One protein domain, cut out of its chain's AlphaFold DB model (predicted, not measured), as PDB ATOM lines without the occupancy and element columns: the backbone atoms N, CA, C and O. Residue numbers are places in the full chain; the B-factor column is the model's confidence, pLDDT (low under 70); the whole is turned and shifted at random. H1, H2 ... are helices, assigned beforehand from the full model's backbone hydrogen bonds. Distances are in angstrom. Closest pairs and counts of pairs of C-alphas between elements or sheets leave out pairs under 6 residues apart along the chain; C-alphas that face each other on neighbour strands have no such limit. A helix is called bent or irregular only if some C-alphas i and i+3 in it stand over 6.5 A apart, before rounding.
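This is residues 36 to 206 of the 215 residues of an uncharacterized protein of Tersicoccus sp. Bi-70 (UniProt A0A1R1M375). Two long helical hairpins, H1b with H2 and H4 with H5, lie side by side lengthwise, H2 packing on H4, and the short H3 crosses one end of H4 and H5. The printed part has 171 residues, 141 of them in five named helices that follow in the order H1, H2, H3, H4, H5, with no named strand, and the class of the domain is all helix. The whole is loose, with a radius of gyration of the C-alphas of 20.2 A, and spans 67 by 33 by 25 A, only just a rod.

H1, residues 38 to 67, was assigned as one helix by its hydrogen bonds but is bent: C-alphas 46 and 49 are 6.7 A apart. Its arms are H1a, residues 38 to 46, from C-alpha 38 at (126.061, 95.274, 191.090), and H1b, residues 49 to 67, 26.7 A long. H2, residues 70 to 96, is 38.8 A long, and H3 is residues 109 to 119. H4, residues 130 to 168, spans 55.2 A, has a kink of 39 degrees near residue 162 and is irregular, with C-alphas 164 and 167 8.1 A apart. H5, residues 170 to 203, spans 50.5 A to C-alpha 203 at (119.262, 100.669, 176.488).

H4 is the hub, touching H2, H3 and H5. H4 and H2 run opposite ways at a shallow tilt of 10 degrees; their closest C-alphas, Gly 82 and Gly 153, are 4.1 A apart. H1b touches H2, closest at C-alphas 64 and 70, 4.5 A. H4 touches H5, closest at C-alphas 137 and 197, 5.0 A. H3 touches H4 about perpendicular, at 87 degrees, closest at C-alphas 115 and 133, 6.0 A. H2 and H5 are apart. Every O i to N i+4 pair is within hydrogen-bond range in H1a, H1b, H2 and H3; H4 has 33 of 35, H5 27 of 30.

The C-alphas farthest apart, Gly 68 and Gly 128, are 67.1 A apart. The printed part has no cut. The link H2 to H3 is long, and its residues 98 to 104 have pLDDT under 70.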
ATOM      1  N   ASP A  36     119.236  93.930 189.712       82.00
ATOM      2  CA  ASP A  36     120.559  94.544 189.686       82.00
ATOM      3  C   ASP A  36     121.492  93.859 190.694       82.00
ATOM      4  O   ASP A  36     121.330  93.922 191.918       82.00
ATOM      5  N   GLU A  37     122.501  93.186 190.154       82.62
ATOM      6  CA  GLU A  37     123.472  92.429 190.937       82.62
ATOM      7  C   GLU A  37     124.683  93.259 191.382       82.62
ATOM      8  O   GLU A  37     125.416  92.872 192.294       82.62
ATOM      9  N   TRP A  38     124.898  94.436 190.784       83.88
ATOM     10  CA  TRP A  38     126.061  95.274 191.090       83.88
ATOM     11  C   TRP A  38     126.157  95.703 192.567       83.88
ATOM     12  O   TRP A  38     127.249  95.604 193.134       83.88
ATOM     13  N   PRO A  39     125.063  96.119 193.239       88.38
ATOM     14  CA  PRO A  39     125.116  96.483 194.653       88.38
ATOM     15  C   PRO A  39     125.545  95.323 195.559       88.38
ATOM     16  O   PRO A  39     126.237  95.552 196.550       88.38
ATOM     17  N   VAL A  40     125.182  94.083 195.211       87.88
ATOM     18  CA  VAL A  40     125.561  92.897 195.997       87.88
ATOM     19  C   VAL A  40     127.019  92.556 195.806       87.88
ATOM     20  O   VAL A  40     127.723  92.405 196.800       87.88
ATOM     21  N   LEU A  41     127.504  92.535 194.565       87.25
ATOM     22  CA  LEU A  41     128.930  92.339 194.319       87.25
ATOM     23  C   LEU A  41     129.765  93.418 195.025       87.25
ATOM     24  O   LEU A  41     130.783  93.115 195.641       87.25
ATOM     25  N   ARG A  42     129.310  94.676 194.992       90.88
ATOM     26  CA  ARG A  42     129.968  95.783 195.694       90.88
ATOM     27  C   ARG A  42     129.983  95.570 197.208       90.88
ATOM     28  O   ARG A  42     131.020  95.788 197.827       90.88
ATOM     29  N   ARG A  43     128.864  95.148 197.805       92.31
ATOM     30  CA  ARG A  43     128.787  94.831 199.238       92.31
ATOM     31  C   ARG A  43     129.722  93.680 199.601       92.31
ATOM     32  O   ARG A  43     130.458  93.793 200.575       92.31
ATOM     33  N   PHE A  44     129.733  92.616 198.804       91.50
ATOM     34  CA  PHE A  44     130.632  91.489 199.011       91.50
ATOM     35  C   PHE A  44     132.099  91.935 198.987       91.50
ATOM     36  O   PHE A  44     132.841  91.662 199.922       91.50
ATOM     37  N   LEU A  45     132.502  92.684 197.957       90.50
ATOM     38  CA  LEU A  45     133.885  93.128 197.775       90.50
ATOM     39  C   LEU A  45     134.353  94.129 198.835       90.50
ATOM     40  O   LEU A  45     135.495  94.056 199.275       90.50
ATOM     41  N   LEU A  46     133.504  95.090 199.204       95.31
ATOM     42  CA  LEU A  46     133.901  96.194 200.084       95.31
ATOM     43  C   LEU A  46     133.665  95.910 201.565       95.31
ATOM     44  O   LEU A  46     134.253  96.589 202.400       95.31
ATOM     45  N   VAL A  47     132.790  94.960 201.895       95.81
ATOM     46  CA  VAL A  47     132.382  94.705 203.281       95.81
ATOM     47  C   VAL A  47     132.657  93.261 203.667       95.81
ATOM     48  O   VAL A  47     133.426  93.016 204.587       95.81
ATOM     49  N   GLU A  48     132.061  92.296 202.969       93.94
ATOM     50  CA  GLU A  48     132.088  90.898 203.421       93.94
ATOM     51  C   GLU A  48     133.477  90.273 203.278       93.94
ATOM     52  O   GLU A  48     133.972  89.667 204.225       93.94
ATOM     53  N   LEU A  49     134.141  90.466 202.137       93.50
ATOM     54  CA  LEU A  49     135.473  89.928 201.882       93.50
ATOM     55  C   LEU A  49     136.531  90.494 202.856       93.50
ATOM     56  O   LEU A  49     137.240  89.690 203.461       93.50
ATOM     57  N   PRO A  50     136.634  91.822 203.089       95.62
ATOM     58  CA  PRO A  50     137.533  92.365 204.106       95.62
ATOM     59  C   PRO A  50     137.239  91.842 205.512       95.62
ATOM     60  O   PRO A  50     138.170  91.503 206.235       95.62
ATOM     61  N   VAL A  51     135.962  91.730 205.896       97.19
ATOM     62  CA  VAL A  51     135.579  91.188 207.208       97.19
ATOM     63  C   VAL A  51     136.028  89.734 207.347       97.19
ATOM     64  O   VAL A  51     136.642  89.387 208.354       97.19
ATOM     65  N   VAL A  52     135.791  88.897 206.332       95.56
ATOM     66  CA  VAL A  52     136.246  87.498 206.314       95.56
ATOM     67  C   VAL A  52     137.766  87.421 206.443       95.56
ATOM     68  O   VAL A  52     138.268  86.666 207.270       95.56
ATOM     69  N   LEU A  53     138.502  88.236 205.682       94.44
ATOM     70  CA  LEU A  53     139.962  88.289 205.757       94.44
ATOM     71  C   LEU A  53     140.450  88.685 207.153       94.44
ATOM     72  O   LEU A  53     141.304  87.999 207.705       94.44
ATOM     73  N   VAL A  54     139.896  89.745 207.746       97.31
ATOM     74  CA  VAL A  54     140.285  90.219 209.085       97.31
ATOM     75  C   VAL A  54     140.019  89.154 210.146       97.31
ATOM     76  O   VAL A  54     140.895  88.881 210.964       97.31
ATOM     77  N   VAL A  55     138.844  88.519 210.121       97.62
ATOM     78  CA  VAL A  55     138.488  87.463 211.080       97.62
ATOM     79  C   VAL A  55     139.419  86.262 210.932       97.62
ATOM     80  O   VAL A  55     139.990  85.806 211.921       97.62
ATOM     81  N   CYS A  56     139.623  85.766 209.709       96.62
ATOM     82  CA  CYS A  56     140.485  84.613 209.471       96.62
ATOM     83  C   CYS A  56     141.944  84.903 209.841       96.62
ATOM     84  O   CYS A  56     142.546  84.117 210.569       96.62
ATOM     85  N   VAL A  57     142.507  86.033 209.399       95.06
ATOM     86  CA  VAL A  57     143.889  86.424 209.729       95.06
ATOM     87  C   VAL A  57     144.051  86.652 211.232       95.06
ATOM     88  O   VAL A  57     145.061  86.234 211.790       95.06
ATOM     89  N   GLY A  58     143.056  87.232 211.909       96.62
ATOM     90  CA  GLY A  58     143.049  87.374 213.366       96.62
ATOM     91  C   GLY A  58     143.117  86.024 214.085       96.62
ATOM     92  O   GLY A  58     143.939  85.846 214.980       96.62
ATOM     93  N   LEU A  59     142.324  85.038 213.648       96.69
ATOM     94  CA  LEU A  59     142.392  83.668 214.172       96.69
ATOM     95  C   LEU A  59     143.747  83.007 213.879       96.69
ATOM     96  O   LEU A  59     144.309  82.347 214.752       96.69
ATOM     97  N   GLY A  60     144.304  83.228 212.685       95.94
ATOM     98  CA  GLY A  60     145.656  82.791 212.335       95.94
ATOM     99  C   GLY A  60     146.723  83.401 213.245       95.94
ATOM    100  O   GLY A  60     147.612  82.698 213.708       95.94
ATOM    101  N   ALA A  61     146.615  84.690 213.572       95.94
ATOM    102  CA  ALA A  61     147.539  85.367 214.479       95.94
ATOM    103  C   ALA A  61     147.452  84.824 215.916       95.94
ATOM    104  O   ALA A  61     148.481  84.632 216.560       95.94
ATOM    105  N   VAL A  62     146.245  84.516 216.406       97.12
ATOM    106  CA  VAL A  62     146.061  83.856 217.711       97.12
ATOM    107  C   VAL A  62     146.706  82.469 217.708       97.12
ATOM    108  O   VAL A  62     147.452  82.145 218.629       97.12
ATOM    109  N   GLY A  63     146.488  81.674 216.658       95.31
ATOM    110  CA  GLY A  63     147.148  80.375 216.523       95.31
ATOM    111  C   GLY A  63     148.675  80.497 216.487       95.31
ATOM    112  O   GLY A  63     149.379  79.807 217.222       95.31
ATOM    113  N   ALA A  64     149.198  81.450 215.717       95.19
ATOM    114  CA  ALA A  64     150.627  81.742 215.672       95.19
ATOM    115  C   ALA A  64     151.205  82.074 217.056       95.19
ATOM    116  O   ALA A  64     152.281  81.590 217.395       95.19
ATOM    117  N   ALA A  65     150.491  82.867 217.859       96.44
ATOM    118  CA  ALA A  65     150.925  83.247 219.201       96.44
ATOM    119  C   ALA A  65     150.971  82.057 220.175       96.44
ATOM    120  O   ALA A  65     151.823  82.030 221.059       96.44
ATOM    121  N   ILE A  66     150.082  81.073 220.007       97.19
ATOM    122  CA  ILE A  66     150.007  79.883 220.869       97.19
ATOM    123  C   ILE A  66     151.052  78.833 220.468       97.19
ATOM    124  O   ILE A  66     151.668  78.219 221.338       97.19
ATOM    125  N   TRP A  67     151.256  78.613 219.166       95.62
ATOM    126  CA  TRP A  67     152.049  77.488 218.650       95.62
ATOM    127  C   TRP A  67     153.399  77.878 218.025       95.62
ATOM    128  O   TRP A  67     154.174  76.999 217.664       95.62
ATOM    129  N   GLY A  68     153.710  79.172 217.899       92.88
ATOM    130  CA  GLY A  68     155.032  79.680 217.502       92.88
ATOM    131  C   GLY A  68     155.334  79.692 215.996       92.88
ATOM    132  O   GLY A  68     156.377  80.201 215.592       92.88
ATOM    133  N   GLU A  69     154.433  79.194 215.143       93.19
ATOM    134  CA  GLU A  69     154.658  79.082 213.692       93.19
ATOM    135  C   GLU A  69     153.826  80.095 212.887       93.19
ATOM    136  O   GLU A  69     152.802  79.776 212.279       93.19
ATOM    137  N   TRP A  70     154.262  81.358 212.878       92.12
ATOM    138  CA  TRP A  70     153.479  82.459 212.299       92.12
ATOM    139  C   TRP A  70     153.124  82.273 210.820       92.12
ATOM    140  O   TRP A  70     151.995  82.560 210.419       92.12
ATOM    141  N   ARG A  71     154.058  81.758 210.011       91.19
ATOM    142  CA  ARG A  71     153.859  81.567 208.566       91.19
ATOM    143  C   ARG A  71     152.790  80.523 208.274       91.19
ATOM    144  O   ARG A  71     151.897  80.783 207.472       91.19
ATOM    145  N   GLY A  72     152.873  79.372 208.944       93.06
ATOM    146  CA  GLY A  72     151.927  78.269 208.785       93.06
ATOM    147  C   GLY A  72     150.504  78.714 209.112       93.06
ATOM    148  O   GLY A  72     149.597  78.592 208.288       93.06
ATOM    149  N   TRP A  73     150.324  79.325 210.284       96.06
ATOM    150  CA  TRP A  73     149.009  79.767 210.741       96.06
ATOM    151  C   TRP A  73     148.409  80.892 209.897       96.06
ATOM    152  O   TRP A  73     147.226  80.829 209.558       96.06
ATOM    153  N   ILE A  74     149.200  81.898 209.510       94.38
ATOM    154  CA  ILE A  74     148.715  82.991 208.653       94.38
ATOM    155  C   ILE A  74     148.399  82.477 207.246       94.38
ATOM    156  O   ILE A  74     147.358  82.816 206.687       94.38
ATOM    157  N   GLY A  75     149.251  81.625 206.680       93.69
ATOM    158  CA  GLY A  75     149.015  81.043 205.365       93.69
ATOM    159  C   GLY A  75     147.743  80.191 205.321       93.69
ATOM    160  O   GLY A  75     146.906  80.389 204.439       93.69
ATOM    161  N   ILE A  76     147.535  79.316 206.316       95.38
ATOM    162  CA  ILE A  76     146.299  78.529 206.462       95.38
ATOM    163  C   ILE A  76     145.088  79.454 206.613       95.38
ATOM    164  O   ILE A  76     144.089  79.263 205.921       95.38
ATOM    165  N   ALA A  77     145.175  80.475 207.467       96.00
ATOM    166  CA  ALA A  77     144.096  81.435 207.668       96.00
ATOM    167  C   ALA A  77     143.672  82.127 206.366       96.00
ATOM    168  O   ALA A  77     142.478  82.244 206.094       96.00
ATOM    169  N   ILE A  78     144.628  82.541 205.532       95.31
ATOM    170  CA  ILE A  78     144.339  83.160 204.234       95.31
ATOM    171  C   ILE A  78     143.688  82.146 203.278       95.31
ATOM    172  O   ILE A  78     142.702  82.475 202.620       95.31
ATOM    173  N   VAL A  79     144.166  80.897 203.231       96.12
ATOM    174  CA  VAL A  79     143.530  79.840 202.417       96.12
ATOM    175  C   VAL A  79     142.080  79.606 202.848       96.12
ATOM    176  O   VAL A  79     141.182  79.554 202.005       96.12
ATOM    177  N   VAL A  80     141.830  79.523 204.157       97.00
ATOM    178  CA  VAL A  80     140.480  79.376 204.713       97.00
ATOM    179  C   VAL A  80     139.611  80.586 204.362       97.00
ATOM    180  O   VAL A  80     138.469  80.401 203.947       97.00
ATOM    181  N   ALA A  81     140.146  81.807 204.441       96.12
ATOM    182  CA  ALA A  81     139.427  83.018 204.051       96.12
ATOM    183  C   ALA A  81     138.970  82.970 202.586       96.12
ATOM    184  O   ALA A  81     137.821  83.294 202.284       96.12
ATOM    185  N   GLY A  82     139.842  82.510 201.682       94.75
ATOM    186  CA  GLY A  82     139.501  82.335 200.272       94.75
ATOM    187  C   GLY A  82     138.389  81.303 200.060       94.75
ATOM    188  O   GLY A  82     137.426  81.581 199.345       94.75
ATOM    189  N   ALA A  83     138.448  80.160 200.750       96.19
ATOM    190  CA  ALA A  83     137.394  79.145 200.694       96.19
ATOM    191  C   ALA A  83     136.045  79.665 201.236       96.19
ATOM    192  O   ALA A  83     135.003  79.474 200.607       96.19
ATOM    193  N   VAL A  84     136.056  80.377 202.368       95.94
ATOM    194  CA  VAL A  84     134.859  81.006 202.951       95.94
ATOM    195  C   VAL A  84     134.266  82.044 201.996       95.94
ATOM    196  O   VAL A  84     133.054  82.051 201.779       95.94
ATOM    197  N   ALA A  85     135.102  82.871 201.362       94.25
ATOM    198  CA  ALA A  85     134.665  83.845 200.366       94.25
ATOM    199  C   ALA A  85     133.966  83.177 199.166       94.25
ATOM    200  O   ALA A  85     132.922  83.664 198.721       94.25
ATOM    201  N   MET A  86     134.472  82.033 198.684       93.75
ATOM    202  CA  MET A  86     133.800  81.255 197.632       93.75
ATOM    203  C   MET A  86     132.425  80.760 198.083       93.75
ATOM    204  O   MET A  86     131.454  80.892 197.337       93.75
ATOM    205  N   ILE A  87     132.326  80.216 199.300       94.25
ATOM    206  CA  ILE A  87     131.064  79.704 199.850       94.25
ATOM    207  C   ILE A  87     130.037  80.836 199.960       94.25
ATOM    208  O   ILE A  87     128.915  80.680 199.481       94.25
ATOM    209  N   ILE A  88     130.416  81.988 200.519       92.12
ATOM    210  CA  ILE A  88     129.534  83.161 200.628       92.12
ATOM    211  C   ILE A  88     129.071  83.620 199.240       92.12
ATOM    212  O   ILE A  88     127.878  83.845 199.032       92.12
ATOM    213  N   GLY A  89     129.983  83.693 198.267       89.00
ATOM    214  CA  GLY A  89     129.646  84.047 196.889       89.00
ATOM    215  C   GLY A  89     128.645  83.081 196.247       89.00
ATOM    216  O   GLY A  89     127.676  83.514 195.622       89.00
ATOM    217  N   VAL A  90     128.817  81.769 196.447       88.56
ATOM    218  CA  VAL A  90     127.856  80.751 195.984       88.56
ATOM    219  C   VAL A  90     126.504  80.914 196.679       88.56
ATOM    220  O   VAL A  90     125.474  80.869 196.008       88.56
ATOM    221  N   VAL A  91     126.488  81.147 197.993       90.75
ATOM    222  CA  VAL A  91     125.250  81.365 198.757       90.75
ATOM    223  C   VAL A  91     124.496  82.590 198.238       90.75
ATOM    224  O   VAL A  91     123.283  82.505 198.053       90.75
ATOM    225  N   HIS A  92     125.186  83.697 197.939       87.06
ATOM    226  CA  HIS A  92     124.565  84.880 197.327       87.06
ATOM    227  C   HIS A  92     123.951  84.566 195.968       87.06
ATOM    228  O   HIS A  92     122.798  84.918 195.721       87.06
ATOM    229  N   VAL A  93     124.688  83.860 195.107       84.62
ATOM    230  CA  VAL A  93     124.200  83.457 193.780       84.62
ATOM    231  C   VAL A  93     122.939  82.599 193.901       84.62
ATOM    232  O   VAL A  93     121.944  82.898 193.243       84.62
ATOM    233  N   VAL A  94     122.953  81.584 194.770       84.62
ATOM    234  CA  VAL A  94     121.835  80.645 194.952       84.62
ATOM    235  C   VAL A  94     120.617  81.322 195.581       84.62
ATOM    236  O   VAL A  94     119.504  81.126 195.106       84.62
ATOM    237  N   ARG A  95     120.801  82.144 196.625       84.56
ATOM    238  CA  ARG A  95     119.682  82.788 197.335       84.56
ATOM    239  C   ARG A  95     118.942  83.818 196.488       84.56
ATOM    240  O   ARG A  95     117.744  83.989 196.679       84.56
ATOM    241  N   ARG A  96     119.635  84.518 195.585       75.38
ATOM    242  CA  ARG A  96     119.017  85.553 194.739       75.38
ATOM    243  C   ARG A  96     118.377  85.025 193.463       75.38
ATOM    244  O   ARG A  96     117.507  85.692 192.919       75.38
ATOM    245  N   HIS A  97     118.791  83.855 192.988       70.25
ATOM    246  CA  HIS A  97     118.386  83.342 191.681       70.25
ATOM    247  C   HIS A  97     117.603  82.039 191.818       70.25
ATOM    248  O   HIS A  97     117.999  80.998 191.299       70.25
ATOM    249  N   SER A  98     116.462  82.116 192.504       57.94
ATOM    250  CA  SER A  98     115.475  81.033 192.557       57.94
ATOM    251  C   SER A  98     114.760  80.799 191.217       57.94
ATOM    252  O   SER A  98     114.137  79.753 191.043       57.94
ATOM    253  N   SER A  99     114.847  81.740 190.265       52.81
ATOM    254  CA  SER A  99     114.215  81.614 188.943       52.81
ATOM    255  C   SER A  99     115.093  80.861 187.940       52.81
ATOM    256  O   SER A  99     116.316  81.028 187.933       52.81
ATOM    257  N   PRO A 100     114.500  80.021 187.070       51.38
ATOM    258  CA  PRO A 100     115.233  78.933 186.457       51.38
ATOM    259  C   PRO A 100     116.178  79.456 185.369       51.38
ATOM    260  O   PRO A 100     115.721  80.143 184.453       51.38
ATOM    261  N   PRO A 101     117.447  79.011 185.334       55.00
ATOM    262  CA  PRO A 101     118.353  79.215 184.196       55.00
ATOM    263  C   PRO A 101     117.872  78.535 182.892       55.00
ATOM    264  O   PRO A 101     118.620  78.444 181.920       55.00
ATOM    265  N   GLY A 102     116.630  78.037 182.853       62.25
ATOM    266  CA  GLY A 102     116.117  77.174 181.802       62.25
ATOM    267  C   GLY A 102     115.342  77.829 180.672       62.25
ATOM    268  O   GLY A 102     114.948  77.139 179.735       62.25
ATOM    269  N   ILE A 103     115.171  79.149 180.699       65.62
ATOM    270  CA  ILE A 103     114.469  79.880 179.633       65.62
ATOM    271  C   ILE A 103     115.230  79.758 178.305       65.62
ATOM    272  O   ILE A 103     114.631  79.589 177.251       65.62
ATOM    273  N   THR A 104     116.563  79.707 178.357       68.31
ATOM    274  CA  THR A 104     117.415  79.481 177.182       68.31
ATOM    275  C   THR A 104     117.545  78.012 176.759       68.31
ATOM    276  O   THR A 104     118.150  77.749 175.717       68.31
ATOM    277  N   TYR A 105     117.018  77.036 177.517       75.06
ATOM    278  CA  TYR A 105     117.086  75.618 177.118       75.06
ATOM    279  C   TYR A 105     116.101  75.264 176.000       75.06
ATOM    280  O   TYR A 105     116.385  74.332 175.254       75.06
ATOM    281  N   SER A 106     114.995  76.004 175.833       82.00
ATOM    282  CA  SER A 106     114.077  75.799 174.696       82.00
ATOM    283  C   SER A 106     114.652  76.277 173.361       82.00
ATOM    284  O   SER A 106     114.196  75.831 172.313       82.00
ATOM    285  N   LEU A 107     115.662  77.151 173.387       86.12
ATOM    286  CA  LEU A 107     116.320  77.665 172.187       86.12
ATOM    287  C   LEU A 107     117.374  76.686 171.650       86.12
ATOM    288  O   LEU A 107     118.053  75.981 172.405       86.12
ATOM    289  N   THR A 108     117.577  76.690 170.334       89.50
ATOM    290  CA  THR A 108     118.685  75.976 169.689       89.50
ATOM    291  C   THR A 108     120.038  76.595 170.054       89.50
ATOM    292  O   THR A 108     120.139  77.702 170.593       89.50
ATOM    293  N   LYS A 109     121.130  75.877 169.764       90.00
ATOM    294  CA  LYS A 109     122.492  76.401 169.958       90.00
ATOM    295  C   LYS A 109     122.723  77.676 169.140       90.00
ATOM    296  O   LYS A 109     123.351  78.603 169.651       90.00
ATOM    297  N   ASP A 110     122.187  77.731 167.924       91.88
ATOM    298  CA  ASP A 110     122.341  78.877 167.031       91.88
ATOM    299  C   ASP A 110     121.500  80.069 167.484       91.88
ATOM    300  O   ASP A 110     122.034  81.172 167.567       91.88
ATOM    301  N   GLN A 111     120.258  79.850 167.930       90.88
ATOM    302  CA  GLN A 111     119.428  80.897 168.545       90.88
ATOM    303  C   GLN A 111     120.081  81.467 169.814       90.88
ATOM    304  O   GLN A 111     120.163  82.680 169.992       90.88
ATOM    305  N   ARG A 112     120.651  80.617 170.683       90.75
ATOM    306  CA  ARG A 112     121.418  81.100 171.849       90.75
ATOM    307  C   ARG A 112     122.639  81.922 171.439       90.75
ATOM    308  O   ARG A 112     122.949  82.928 172.080       90.75
ATOM    309  N   ARG A 113     123.352  81.496 170.393       92.75
ATOM    310  CA  ARG A 113     124.525  82.211 169.871       92.75
ATOM    311  C   ARG A 113     124.130  83.568 169.289       92.75
ATOM    312  O   ARG A 113     124.841  84.537 169.546       92.75
ATOM    313  N   LEU A 114     123.017  83.628 168.561       93.62
ATOM    314  CA  LEU A 114     122.422  84.850 168.024       93.62
ATOM    315  C   LEU A 114     122.087  85.823 169.161       93.62
ATOM    316  O   LEU A 114     122.631  86.922 169.208       93.62
ATOM    317  N   ASN A 115     121.334  85.372 170.168       92.75
ATOM    318  CA  ASN A 115     120.982  86.192 171.332       92.75
ATOM    319  C   ASN A 115     122.218  86.729 172.047       92.75
ATOM    320  O   ASN A 115     122.290  87.904 172.399       92.75
ATOM    321  N   HIS A 116     123.236  85.885 172.223       91.94
ATOM    322  CA  HIS A 116     124.497  86.315 172.808       91.94
ATOM    323  C   HIS A 116     125.184  87.406 171.972       91.94
ATOM    324  O   HIS A 116     125.711  88.365 172.532       91.94
ATOM    325  N   ARG A 117     125.183  87.299 170.638       93.25
ATOM    326  CA  ARG A 117     125.746  88.334 169.757       93.25
ATOM    327  C   ARG A 117     124.957  89.635 169.829       93.25
ATOM    328  O   ARG A 117     125.591  90.685 169.938       93.25
ATOM    329  N   GLN A 118     123.630  89.567 169.840       94.75
ATOM    330  CA  GLN A 118     122.757  90.736 169.968       94.75
ATOM    331  C   GLN A 118     122.962  91.451 171.312       94.75
ATOM    332  O   GLN A 118     123.218  92.654 171.343       94.75
ATOM    333  N   VAL A 119     122.994  90.709 172.426       93.06
ATOM    334  CA  VAL A 119     123.286  91.266 173.762       93.06
ATOM    335  C   VAL A 119     124.688  91.878 173.831       93.06
ATOM    336  O   VAL A 119     124.898  92.913 174.461       93.06
ATOM    337  N   MET A 120     125.666  91.273 173.154       92.81
ATOM    338  CA  MET A 120     127.023  91.817 173.049       92.81
ATOM    339  C   MET A 120     127.136  92.991 172.067       92.81
ATOM    340  O   MET A 120     128.245  93.497 171.877       92.81
ATOM    341  N   GLY A 121     126.044  93.418 171.425       92.94
ATOM    342  CA  GLY A 121     126.034  94.493 170.433       92.94
ATOM    343  C   GLY A 121     126.826  94.169 169.164       92.94
ATOM    344  O   GLY A 121     127.333  95.078 168.516       92.94
ATOM    345  N   ARG A 122     127.012  92.881 168.847       93.44
ATOM    346  CA  ARG A 122     127.628  92.427 167.587       93.44
ATOM    347  C   ARG A 122     126.618  92.346 166.443       93.44
ATOM    348  O   ARG A 122     127.026  92.351 165.292       93.44
ATOM    349  N   GLU A 123     125.337  92.261 166.774       94.12
ATOM    350  CA  GLU A 123     124.209  92.218 165.845       94.12
ATOM    351  C   GLU A 123     123.084  93.110 166.408       94.12
ATOM    352  O   GLU A 123     123.046  93.328 167.626       94.12
ATOM    353  N   PRO A 124     122.206  93.675 165.560       93.44
ATOM    354  CA  PRO A 124     121.081  94.482 166.024       93.44
ATOM    355  C   PRO A 124     120.120  93.636 166.869       93.44
ATOM    356  O   PRO A 124     119.894  92.464 166.578       93.44
ATOM    357  N   ALA A 125     119.575  94.235 167.928       92.56
ATOM    358  CA  ALA A 125     118.596  93.576 168.783       92.56
ATOM    359  C   ALA A 125     117.255  93.458 168.054       92.56
ATOM    360  O   ALA A 125     116.762  94.454 167.521       92.56
ATOM    361  N   ASP A 126     116.667  92.267 168.071       91.44
ATOM    362  CA  ASP A 126     115.318  92.059 167.558       91.44
ATOM    363  C   ASP A 126     114.284  92.594 168.559       91.44
ATOM    364  O   ASP A 126     114.271  92.199 169.731       91.44
ATOM    365  N   ALA A 127     113.428  93.509 168.096       88.19
ATOM    366  CA  ALA A 127     112.376  94.112 168.903       88.19
ATOM    367  C   ALA A 127     111.328  93.083 169.359       88.19
ATOM    368  O   ALA A 127     110.798  93.223 170.462       88.19
ATOM    369  N   GLY A 128     111.069  92.042 168.556       87.38
ATOM    370  CA  GLY A 128     110.112  90.987 168.896       87.38
ATOM    371  C   GLY A 128     110.552  90.172 170.112       87.38
ATOM    372  O   GLY A 128     109.751  89.860 170.982       87.38
ATOM    373  N   HIS A 129     111.859  89.938 170.249       88.88
ATOM    374  CA  HIS A 129     112.418  89.008 171.232       88.88
ATOM    375  C   HIS A 129     113.088  89.695 172.437       88.88
ATOM    376  O   HIS A 129     113.879  89.077 173.161       88.88
ATOM    377  N   LEU A 130     112.783  90.974 172.699       89.31
ATOM    378  CA  LEU A 130     113.456  91.768 173.740       89.31
ATOM    379  C   LEU A 130     113.381  91.146 175.141       89.31
ATOM    380  O   LEU A 130     114.362  91.219 175.883       89.31
ATOM    381  N   GLY A 131     112.264  90.509 175.506       88.00
ATOM    382  CA  GLY A 131     112.136  89.817 176.795       88.00
ATOM    383  C   GLY A 131     113.182  88.710 176.963       88.00
ATOM    384  O   GLY A 131     113.889  88.645 177.970       88.00
ATOM    385  N   VAL A 132     113.364  87.894 175.922       90.50
ATOM    386  CA  VAL A 132     114.346  86.803 175.902       90.50
ATOM    387  C   VAL A 132     115.779  87.346 175.911       90.50
ATOM    388  O   VAL A 132     116.650  86.805 176.602       90.50
ATOM    389  N   LEU A 133     116.043  88.446 175.197       92.19
ATOM    390  CA  LEU A 133     117.361  89.088 175.172       92.19
ATOM    391  C   LEU A 133     117.742  89.706 176.521       92.19
ATOM    392  O   LEU A 133     118.880  89.537 176.965       92.19
ATOM    393  N   ARG A 134     116.803  90.361 177.216       89.75
ATOM    394  CA  ARG A 134     117.024  90.894 178.573       89.75
ATOM    395  C   ARG A 134     117.411  89.788 179.545       89.75
ATOM    396  O   ARG A 134     118.394  89.925 180.271       89.75
ATOM    397  N   LEU A 135     116.710  88.660 179.507       88.19
ATOM    398  CA  LEU A 135     117.038  87.521 180.362       88.19
ATOM    399  C   LEU A 135     118.358  86.869 179.993       88.19
ATOM    400  O   LEU A 135     119.114  86.482 180.877       88.19
ATOM    401  N   THR A 136     118.683  86.814 178.703       90.00
ATOM    402  CA  THR A 136     120.006  86.370 178.253       90.00
ATOM    403  C   THR A 136     121.102  87.286 178.811       90.00
ATOM    404  O   THR A 136     122.120  86.801 179.304       90.00
ATOM    405  N   ALA A 137     120.890  88.605 178.807       90.62
ATOM    406  CA  ALA A 137     121.805  89.569 179.415       90.62
ATOM    407  C   ALA A 137     121.910  89.397 180.940       90.62
ATOM    408  O   ALA A 137     123.019  89.425 181.480       90.62
ATOM    409  N   GLY A 138     120.792  89.154 181.630       88.75
ATOM    410  CA  GLY A 138     120.762  88.818 183.057       88.75
ATOM    411  C   GLY A 138     121.541  87.539 183.377       88.75
ATOM    412  O   GLY A 138     122.413  87.544 184.245       88.75
ATOM    413  N   ALA A 139     121.317  86.467 182.614       86.50
ATOM    414  CA  ALA A 139     122.017  85.194 182.764       86.50
ATOM    415  C   ALA A 139     123.528  85.324 182.515       86.50
ATOM    416  O   ALA A 139     124.327  84.735 183.242       86.50
ATOM    417  N   LEU A 140     123.941  86.134 181.532       88.06
ATOM    418  CA  LEU A 140     125.355  86.443 181.300       88.06
ATOM    419  C   LEU A 140     125.973  87.178 182.491       88.06
ATOM    420  O   LEU A 140     127.054  86.801 182.941       88.06
ATOM    421  N   ARG A 141     125.284  88.188 183.039       87.81
ATOM    422  CA  ARG A 141     125.744  88.892 184.247       87.81
ATOM    423  C   ARG A 141     125.895  87.929 185.418       87.81
ATOM    424  O   ARG A 141     126.938  87.943 186.065       87.81
ATOM    425  N   LEU A 142     124.907  87.067 185.645       86.12
ATOM    426  CA  LEU A 142     124.935  86.065 186.706       86.12
ATOM    427  C   LEU A 142     126.091  85.072 186.542       86.12
ATOM    428  O   LEU A 142     126.820  84.801 187.495       86.12
ATOM    429  N   GLY A 143     126.279  84.547 185.329       86.75
ATOM    430  CA  GLY A 143     127.364  83.620 185.018       86.75
ATOM    431  C   GLY A 143     128.730  84.237 185.303       86.75
ATOM    432  O   GLY A 143     129.568  83.614 185.957       86.75
ATOM    433  N   VAL A 144     128.927  85.496 184.898       87.12
ATOM    434  CA  VAL A 144     130.157  86.219 185.220       87.12
ATOM    435  C   VAL A 144     130.278  86.477 186.719       87.12
ATOM    436  O   VAL A 144     131.356  86.287 187.264       87.12
ATOM    437  N   MET A 145     129.212  86.866 187.418       86.00
ATOM    438  CA  MET A 145     129.272  87.082 188.868       86.00
ATOM    439  C   MET A 145     129.708  85.831 189.625       86.00
ATOM    440  O   MET A 145     130.594  85.901 190.474       86.00
ATOM    441  N   ARG A 146     129.153  84.670 189.267       88.06
ATOM    442  CA  ARG A 146     129.586  83.386 189.823       88.06
ATOM    443  C   ARG A 146     131.070  83.134 189.556       88.06
ATOM    444  O   ARG A 146     131.780  82.691 190.453       88.06
ATOM    445  N   MET A 147     131.543  83.434 188.345       89.25
ATOM    446  CA  MET A 147     132.962  83.333 187.999       89.25
ATOM    447  C   MET A 147     133.824  84.295 188.829       89.25
ATOM    448  O   MET A 147     134.868  83.879 189.319       89.25
ATOM    449  N   LEU A 148     133.381  85.540 189.046       89.38
ATOM    450  CA  LEU A 148     134.088  86.534 189.860       89.38
ATOM    451  C   LEU A 148     134.275  86.052 191.300       89.38
ATOM    452  O   LEU A 148     135.399  86.068 191.788       89.38
ATOM    453  N   TYR A 149     133.214  85.579 191.962       90.31
ATOM    454  CA  TYR A 149     133.313  85.063 193.333       90.31
ATOM    455  C   TYR A 149     134.318  83.911 193.447       90.31
ATOM    456  O   TYR A 149     135.152  83.902 194.351       90.31
ATOM    457  N   THR A 150     134.271  82.972 192.499       90.88
ATOM    458  CA  THR A 150     135.215  81.850 192.428       90.88
ATOM    459  C   THR A 150     136.650  82.332 192.237       90.88
ATOM    460  O   THR A 150     137.539  81.879 192.948       90.88
ATOM    461  N   LEU A 151     136.885  83.258 191.302       90.81
ATOM    462  CA  LEU A 151     138.228  83.757 191.000       90.81
ATOM    463  C   LEU A 151     138.816  84.566 192.157       90.81
ATOM    464  O   LEU A 151     139.986  84.395 192.467       90.81
ATOM    465  N   ILE A 152     138.011  85.392 192.831       90.81
ATOM    466  CA  ILE A 152     138.448  86.145 194.015       90.81
ATOM    467  C   ILE A 152     138.861  85.188 195.133       90.81
ATOM    468  O   ILE A 152     139.921  85.354 195.728       90.81
ATOM    469  N   GLY A 153     138.043  84.172 195.412       93.06
ATOM    470  CA  GLY A 153     138.387  83.173 196.419       93.06
ATOM    471  C   GLY A 153     139.655  82.398 196.063       93.06
ATOM    472  O   GLY A 153     140.521  82.224 196.918       93.06
ATOM    473  N   LEU A 154     139.806  82.007 194.793       91.44
ATOM    474  CA  LEU A 154     140.998  81.322 194.296       91.44
ATOM    475  C   LEU A 154     142.258  82.198 194.402       91.44
ATOM    476  O   LEU A 154     143.311  81.699 194.794       91.44
ATOM    477  N   GLU A 155     142.150  83.494 194.108       90.38
ATOM    478  CA  GLU A 155     143.243  84.462 194.255       90.38
ATOM    479  C   GLU A 155     143.687  84.551 195.719       90.38
ATOM    480  O   GLU A 155     144.865  84.388 196.032       90.38
ATOM    481  N   VAL A 156     142.733  84.703 196.644       92.62
ATOM    482  CA  VAL A 156     143.019  84.727 198.085       92.62
ATOM    483  C   VAL A 156     143.671  83.415 198.533       92.62
ATOM    484  O   VAL A 156     144.686  83.439 199.224       92.62
ATOM    485  N   MET A 157     143.169  82.259 198.091       93.06
ATOM    486  CA  MET A 157     143.803  80.967 198.388       93.06
ATOM    487  C   MET A 157     145.222  80.872 197.827       93.06
ATOM    488  O   MET A 157     146.104  80.297 198.469       93.06
ATOM    489  N   THR A 158     145.460  81.433 196.644       90.69
ATOM    490  CA  THR A 158     146.782  81.455 196.012       90.69
ATOM    491  C   THR A 158     147.750  82.285 196.847       90.69
ATOM    492  O   THR A 158     148.841  81.805 197.149       90.69
ATOM    493  N   LEU A 159     147.324  83.455 197.333       89.94
ATOM    494  CA  LEU A 159     148.107  84.280 198.259       89.94
ATOM    495  C   LEU A 159     148.432  83.540 199.563       89.94
ATOM    496  O   LEU A 159     149.567  83.584 200.030       89.94
ATOM    497  N   GLY A 160     147.477  82.800 200.130       90.38
ATOM    498  CA  GLY A 160     147.739  81.977 201.314       90.38
ATOM    499  C   GLY A 160     148.789  80.896 201.048       90.38
ATOM    500  O   GLY A 160     149.704  80.701 201.846       90.38
ATOM    501  N   ASN A 161     148.731  80.259 199.877       89.88
ATOM    502  CA  ASN A 161     149.737  79.286 199.455       89.88
ATOM    503  C   ASN A 161     151.122  79.910 199.227       89.88
ATOM    504  O   ASN A 161     152.114  79.247 199.521       89.88
ATOM    505  N   VAL A 162     151.216  81.160 198.764       88.88
ATOM    506  CA  VAL A 162     152.496  81.891 198.686       88.88
ATOM    507  C   VAL A 162     153.131  81.993 200.068       88.88
ATOM    508  O   VAL A 162     154.303  81.659 200.237       88.88
ATOM    509  N   VAL A 163     152.345  82.410 201.066       88.94
ATOM    510  CA  VAL A 163     152.817  82.577 202.447       88.94
ATOM    511  C   VAL A 163     153.281  81.241 203.033       88.94
ATOM    512  O   VAL A 163     154.335  81.185 203.662       88.94
ATOM    513  N   LEU A 164     152.549  80.154 202.768       89.56
ATOM    514  CA  LEU A 164     152.919  78.806 203.220       89.56
ATOM    515  C   LEU A 164     154.197  78.269 202.566       89.56
ATOM    516  O   LEU A 164     154.916  77.488 203.181       89.56
ATOM    517  N   ASN A 165     154.468  78.644 201.316       87.25
ATOM    518  CA  ASN A 165     155.500  78.010 200.492       87.25
ATOM    519  C   ASN A 165     156.677  78.928 200.159       87.25
ATOM    520  O   ASN A 165     157.460  78.605 199.267       87.25
ATOM    521  N   THR A 166     156.835  80.049 200.868       81.31
ATOM    522  CA  THR A 166     157.887  81.042 200.583       81.31
ATOM    523  C   THR A 166     159.301  80.435 200.622       81.31
ATOM    524  O   THR A 166     160.180  80.875 199.885       81.31
ATOM    525  N   ASP A 167     159.512  79.369 201.399       82.94
ATOM    526  CA  ASP A 167     160.819  78.717 201.548       82.94
ATOM    527  C   ASP A 167     161.138  77.686 200.439       82.94
ATOM    528  O   ASP A 167     162.250  77.165 200.378       82.94
ATOM    529  N   ARG A 168     160.209  77.405 199.507       77.19
ATOM    530  CA  ARG A 168     160.383  76.398 198.431       77.19
ATOM    531  C   ARG A 168     161.206  76.877 197.221       77.19
ATOM    532  O   ARG A 168     161.231  76.214 196.184       77.19
ATOM    533  N   GLY A 169     161.906  78.005 197.342       81.19
ATOM    534  CA  GLY A 169     162.827  78.527 196.327       81.19
ATOM    535  C   GLY A 169     162.168  79.360 195.219       81.19
ATOM    536  O   GLY A 169     160.945  79.432 195.091       81.19
ATOM    537  N   GLY A 170     163.002  80.005 194.395       82.56
ATOM    538  CA  GLY A 170     162.581  81.056 193.455       82.56
ATOM    539  C   GLY A 170     161.573  80.631 192.379       82.56
ATOM    540  O   GLY A 170     160.742  81.440 191.981       82.56
ATOM    541  N   TRP A 171     161.575  79.365 191.950       83.38
ATOM    542  CA  TRP A 171     160.611  78.864 190.955       83.38
ATOM    543  C   TRP A 171     159.163  78.906 191.448       83.38
ATOM    544  O   TRP A 171     158.263  79.234 190.676       83.38
ATOM    545  N   SER A 172     158.936  78.619 192.734       79.25
ATOM    546  CA  SER A 172     157.600  78.709 193.331       79.25
ATOM    547  C   SER A 172     157.095  80.155 193.331       79.25
ATOM    548  O   SER A 172     155.973  80.418 192.905       79.25
ATOM    549  N   LEU A 173     157.959  81.109 193.687       80.81
ATOM    550  CA  LEU A 173     157.653  82.537 193.655       80.81
ATOM    551  C   LEU A 173     157.304  83.015 192.236       80.81
ATOM    552  O   LEU A 173     156.308  83.711 192.060       80.81
ATOM    553  N   VAL A 174     158.075  82.605 191.223       86.88
ATOM    554  CA  VAL A 174     157.792  82.932 189.813       86.88
ATOM    555  C   VAL A 174     156.423  82.398 189.390       86.88
ATOM    556  O   VAL A 174     155.645  83.133 188.783       86.88
ATOM    557  N   PHE A 175     156.096  81.151 189.745       86.81
ATOM    558  CA  PHE A 175     154.784  80.564 189.463       86.81
ATOM    559  C   PHE A 175     153.644  81.360 190.113       86.81
ATOM    560  O   PHE A 175     152.636  81.646 189.465       86.81
ATOM    561  N   TYR A 176     153.808  81.776 191.369       83.75
ATOM    562  CA  TYR A 176     152.791  82.558 192.066       83.75
ATOM    563  C   TYR A 176     152.630  83.976 191.517       83.75
ATOM    564  O   TYR A 176     151.498  84.438 191.382       83.75
ATOM    565  N   ILE A 177     153.724  84.654 191.155       85.88
ATOM    566  CA  ILE A 177     153.662  85.953 190.470       85.88
ATOM    567  C   ILE A 177     152.923  85.789 189.139       85.88
ATOM    568  O   ILE A 177     152.023  86.570 188.836       85.88
ATOM    569  N   ALA A 178     153.241  84.742 188.373       90.06
ATOM    570  CA  ALA A 178     152.557  84.454 187.119       90.06
ATOM    571  C   ALA A 178     151.050  84.222 187.327       90.06
ATOM    572  O   ALA A 178     150.253  84.791 186.585       90.06
ATOM    573  N   MET A 179     150.639  83.465 188.354       87.62
ATOM    574  CA  MET A 179     149.220  83.284 188.701       87.62
ATOM    575  C   MET A 179     148.544  84.591 189.121       87.62
ATOM    576  O   MET A 179     147.477  84.903 188.596       87.62
ATOM    577  N   SER A 180     149.197  85.378 189.980       81.56
ATOM    578  CA  SER A 180     148.676  86.660 190.482       81.56
ATOM    579  C   SER A 180     148.512  87.700 189.370       81.56
ATOM    580  O   SER A 180     147.732  88.635 189.499       81.56
ATOM    581  N   VAL A 181     149.239  87.564 188.254       87.88
ATOM    582  CA  VAL A 181     149.065  88.403 187.055       87.88
ATOM    583  C   VAL A 181     148.039  87.792 186.096       87.88
ATOM    584  O   VAL A 181     147.194  88.502 185.547       87.88
ATOM    585  N   ALA A 182     148.077  86.474 185.895       89.25
ATOM    586  CA  ALA A 182     147.190  85.777 184.972       89.25
ATOM    587  C   ALA A 182     145.719  85.841 185.412       89.25
ATOM    588  O   ALA A 182     144.846  86.058 184.572       89.25
ATOM    589  N   LEU A 183     145.430  85.694 186.707       85.62
ATOM    590  CA  LEU A 183     144.062  85.702 187.232       85.62
ATOM    591  C   LEU A 183     143.357  87.057 187.007       85.62
ATOM    592  O   LEU A 183     142.272  87.054 186.418       85.62
ATOM    593  N   PRO A 184     143.960  88.221 187.316       82.06
ATOM    594  CA  PRO A 184     143.413  89.523 186.933       82.06
ATOM    595  C   PRO A 184     143.230  89.714 185.428       82.06
ATOM    596  O   PRO A 184     142.227  90.285 185.000       82.06
ATOM    597  N   LEU A 185     144.154  89.216 184.602       88.12
ATOM    598  CA  LEU A 185     144.001  89.276 183.146       88.12
ATOM    599  C   LEU A 185     142.795  88.453 182.672       88.12
ATOM    600  O   LEU A 185     142.028  88.915 181.823       88.12
ATOM    601  N   LEU A 186     142.563  87.282 183.272       86.69
ATOM    602  CA  LEU A 186     141.377  86.462 183.015       86.69
ATOM    603  C   LEU A 186     140.075  87.160 183.442       86.69
ATOM    604  O   LEU A 186     139.032  86.872 182.856       86.69
ATOM    605  N   LEU A 187     140.117  88.110 184.387       82.75
ATOM    606  CA  LEU A 187     138.956  88.910 184.806       82.75
ATOM    607  C   LEU A 187     138.559  89.998 183.797       82.75
ATOM    608  O   LEU A 187     137.391  90.396 183.765       82.75
ATOM    609  N   LEU A 188     139.474  90.462 182.939       88.12
ATOM    610  CA  LEU A 188     139.187  91.544 181.988       88.12
ATOM    611  C   LEU A 188     138.061  91.179 181.013       88.12
ATOM    612  O   LEU A 188     137.175  91.993 180.736       88.12
ATOM    613  N   MET A 189     138.071  89.945 180.511       87.88
ATOM    614  CA  MET A 189     137.100  89.475 179.524       87.88
ATOM    615  C   MET A 189     135.677  89.352 180.113       87.88
ATOM    616  O   MET A 189     134.759  89.944 179.539       87.88
ATOM    617  N   PRO A 190     135.460  88.716 181.280       86.06
ATOM    618  CA  PRO A 190     134.167  88.720 181.961       86.06
ATOM    619  C   PRO A 190     133.680  90.120 182.370       86.06
ATOM    620  O   PRO A 190     132.497  90.428 182.209       86.06
ATOM    621  N   ILE A 191     134.567  91.009 182.833       86.62
ATOM    622  CA  ILE A 191     134.196  92.402 183.151       86.62
ATOM    623  C   ILE A 191     133.669  93.118 181.903       86.62
ATOM    624  O   ILE A 191     132.653  93.815 181.960       86.62
ATOM    625  N   HIS A 192     134.322  92.920 180.755       90.38
ATOM    626  CA  HIS A 192     133.854  93.463 179.482       90.38
ATOM    627  C   HIS A 192     132.474  92.917 179.096       90.38
ATOM    628  O   HIS A 192     131.603  93.681 178.677       90.38
ATOM    629  N   GLN A 193     132.238  91.618 179.302       90.44
ATOM    630  CA  GLN A 193     130.929  90.998 179.083       90.44
ATOM    631  C   GLN A 193     129.842  91.598 179.984       90.44
ATOM    632  O   GLN A 193     128.768  91.940 179.485       90.44
ATOM    633  N   ILE A 194     130.123  91.806 181.278       88.62
ATOM    634  CA  ILE A 194     129.193  92.480 182.200       88.62
ATOM    635  C   ILE A 194     128.891  93.890 181.715       88.62
ATOM    636  O   ILE A 194     127.727  94.286 181.706       88.62
ATOM    637  N   ARG A 195     129.910  94.661 181.320       90.50
ATOM    638  CA  ARG A 195     129.720  96.039 180.851       90.50
ATOM    639  C   ARG A 195     128.791  96.088 179.645       90.50
ATOM    640  O   ARG A 195     127.875  96.906 179.635       90.50
ATOM    641  N   ARG A 196     128.972  95.187 178.677       91.88
ATOM    642  CA  ARG A 196     128.093  95.096 177.502       91.88
ATOM    643  C   ARG A 196     126.678  94.659 177.861       91.88
ATOM    644  O   ARG A 196     125.736  95.333 177.462       91.88
ATOM    645  N   ALA A 197     126.522  93.616 178.674       91.06
ATOM    646  CA  ALA A 197     125.206  93.167 179.128       91.06
ATOM    647  C   ALA A 197     124.473  94.255 179.937       91.06
ATOM    648  O   ALA A 197     123.276  94.465 179.773       91.06
ATOM    649  N   THR A 198     125.198  95.005 180.768       89.50
ATOM    650  CA  THR A 198     124.648  96.128 181.539       89.50
ATOM    651  C   THR A 198     124.247  97.284 180.626       89.50
ATOM    652  O   THR A 198     123.175  97.858 180.799       89.50
ATOM    653  N   ALA A 199     125.073  97.622 179.633       91.69
ATOM    654  CA  ALA A 199     124.738  98.640 178.640       91.69
ATOM    655  C   ALA A 199     123.497  98.246 177.821       91.69
ATOM    656  O   ALA A 199     122.639  99.092 177.580       91.69
ATOM    657  N   PHE A 200     123.369  96.966 177.460       93.44
ATOM    658  CA  PHE A 200     122.186  96.427 176.794       93.44
ATOM    659  C   PHE A 200     120.925  96.606 177.650       93.44
ATOM    660  O   PHE A 200     119.952  97.193 177.185       93.44
ATOM    661  N   LEU A 201     120.961  96.189 178.921       90.50
ATOM    662  CA  LEU A 201     119.825  96.329 179.842       90.50
ATOM    663  C   LEU A 201     119.428  97.793 180.084       90.50
ATOM    664  O   LEU A 201     118.248  98.094 180.209       90.50
ATOM    665  N   ARG A 202     120.396  98.719 180.103       91.69
ATOM    666  CA  ARG A 202     120.118 100.162 180.209       91.69
ATOM    667  C   ARG A 202     119.472 100.738 178.952       91.69
ATOM    668  O   ARG A 202     118.666 101.654 179.061       91.69
ATOM    669  N   ARG A 203     119.843 100.236 177.770       92.44
ATOM    670  CA  ARG A 203     119.262 100.669 176.488       92.44
ATOM    671  C   ARG A 203     117.850 100.118 176.286       92.44
ATOM    672  O   ARG A 203     117.032 100.794 175.676       92.44
ATOM    673  N   TYR A 204     117.571  98.925 176.807       90.88
ATOM    674  CA  TYR A 204     116.271  98.265 176.704       90.88
ATOM    675  C   TYR A 204     115.711  97.969 178.104       90.88
ATOM    676  O   TYR A 204     115.658  96.799 178.489       90.88
ATOM    677  N   PRO A 205     115.293  98.991 178.878       87.00
ATOM    678  CA  PRO A 205     114.726  98.792 180.212       87.00
ATOM    679  C   PRO A 205     113.409  98.014 180.137       87.00
ATOM    680  O   PRO A 205     112.718  98.071 179.119       87.00
ATOM    681  N   GLU A 206     113.067  97.270 181.189       81.69
ATOM    682  CA  GLU A 206     111.747  96.639 181.299       81.69
ATOM    683  C   GLU A 206     110.648  97.714 181.260       81.69
ATOM    684  O   GLU A 206     110.825  98.780 181.857       81.69
TER     685      GLU A 206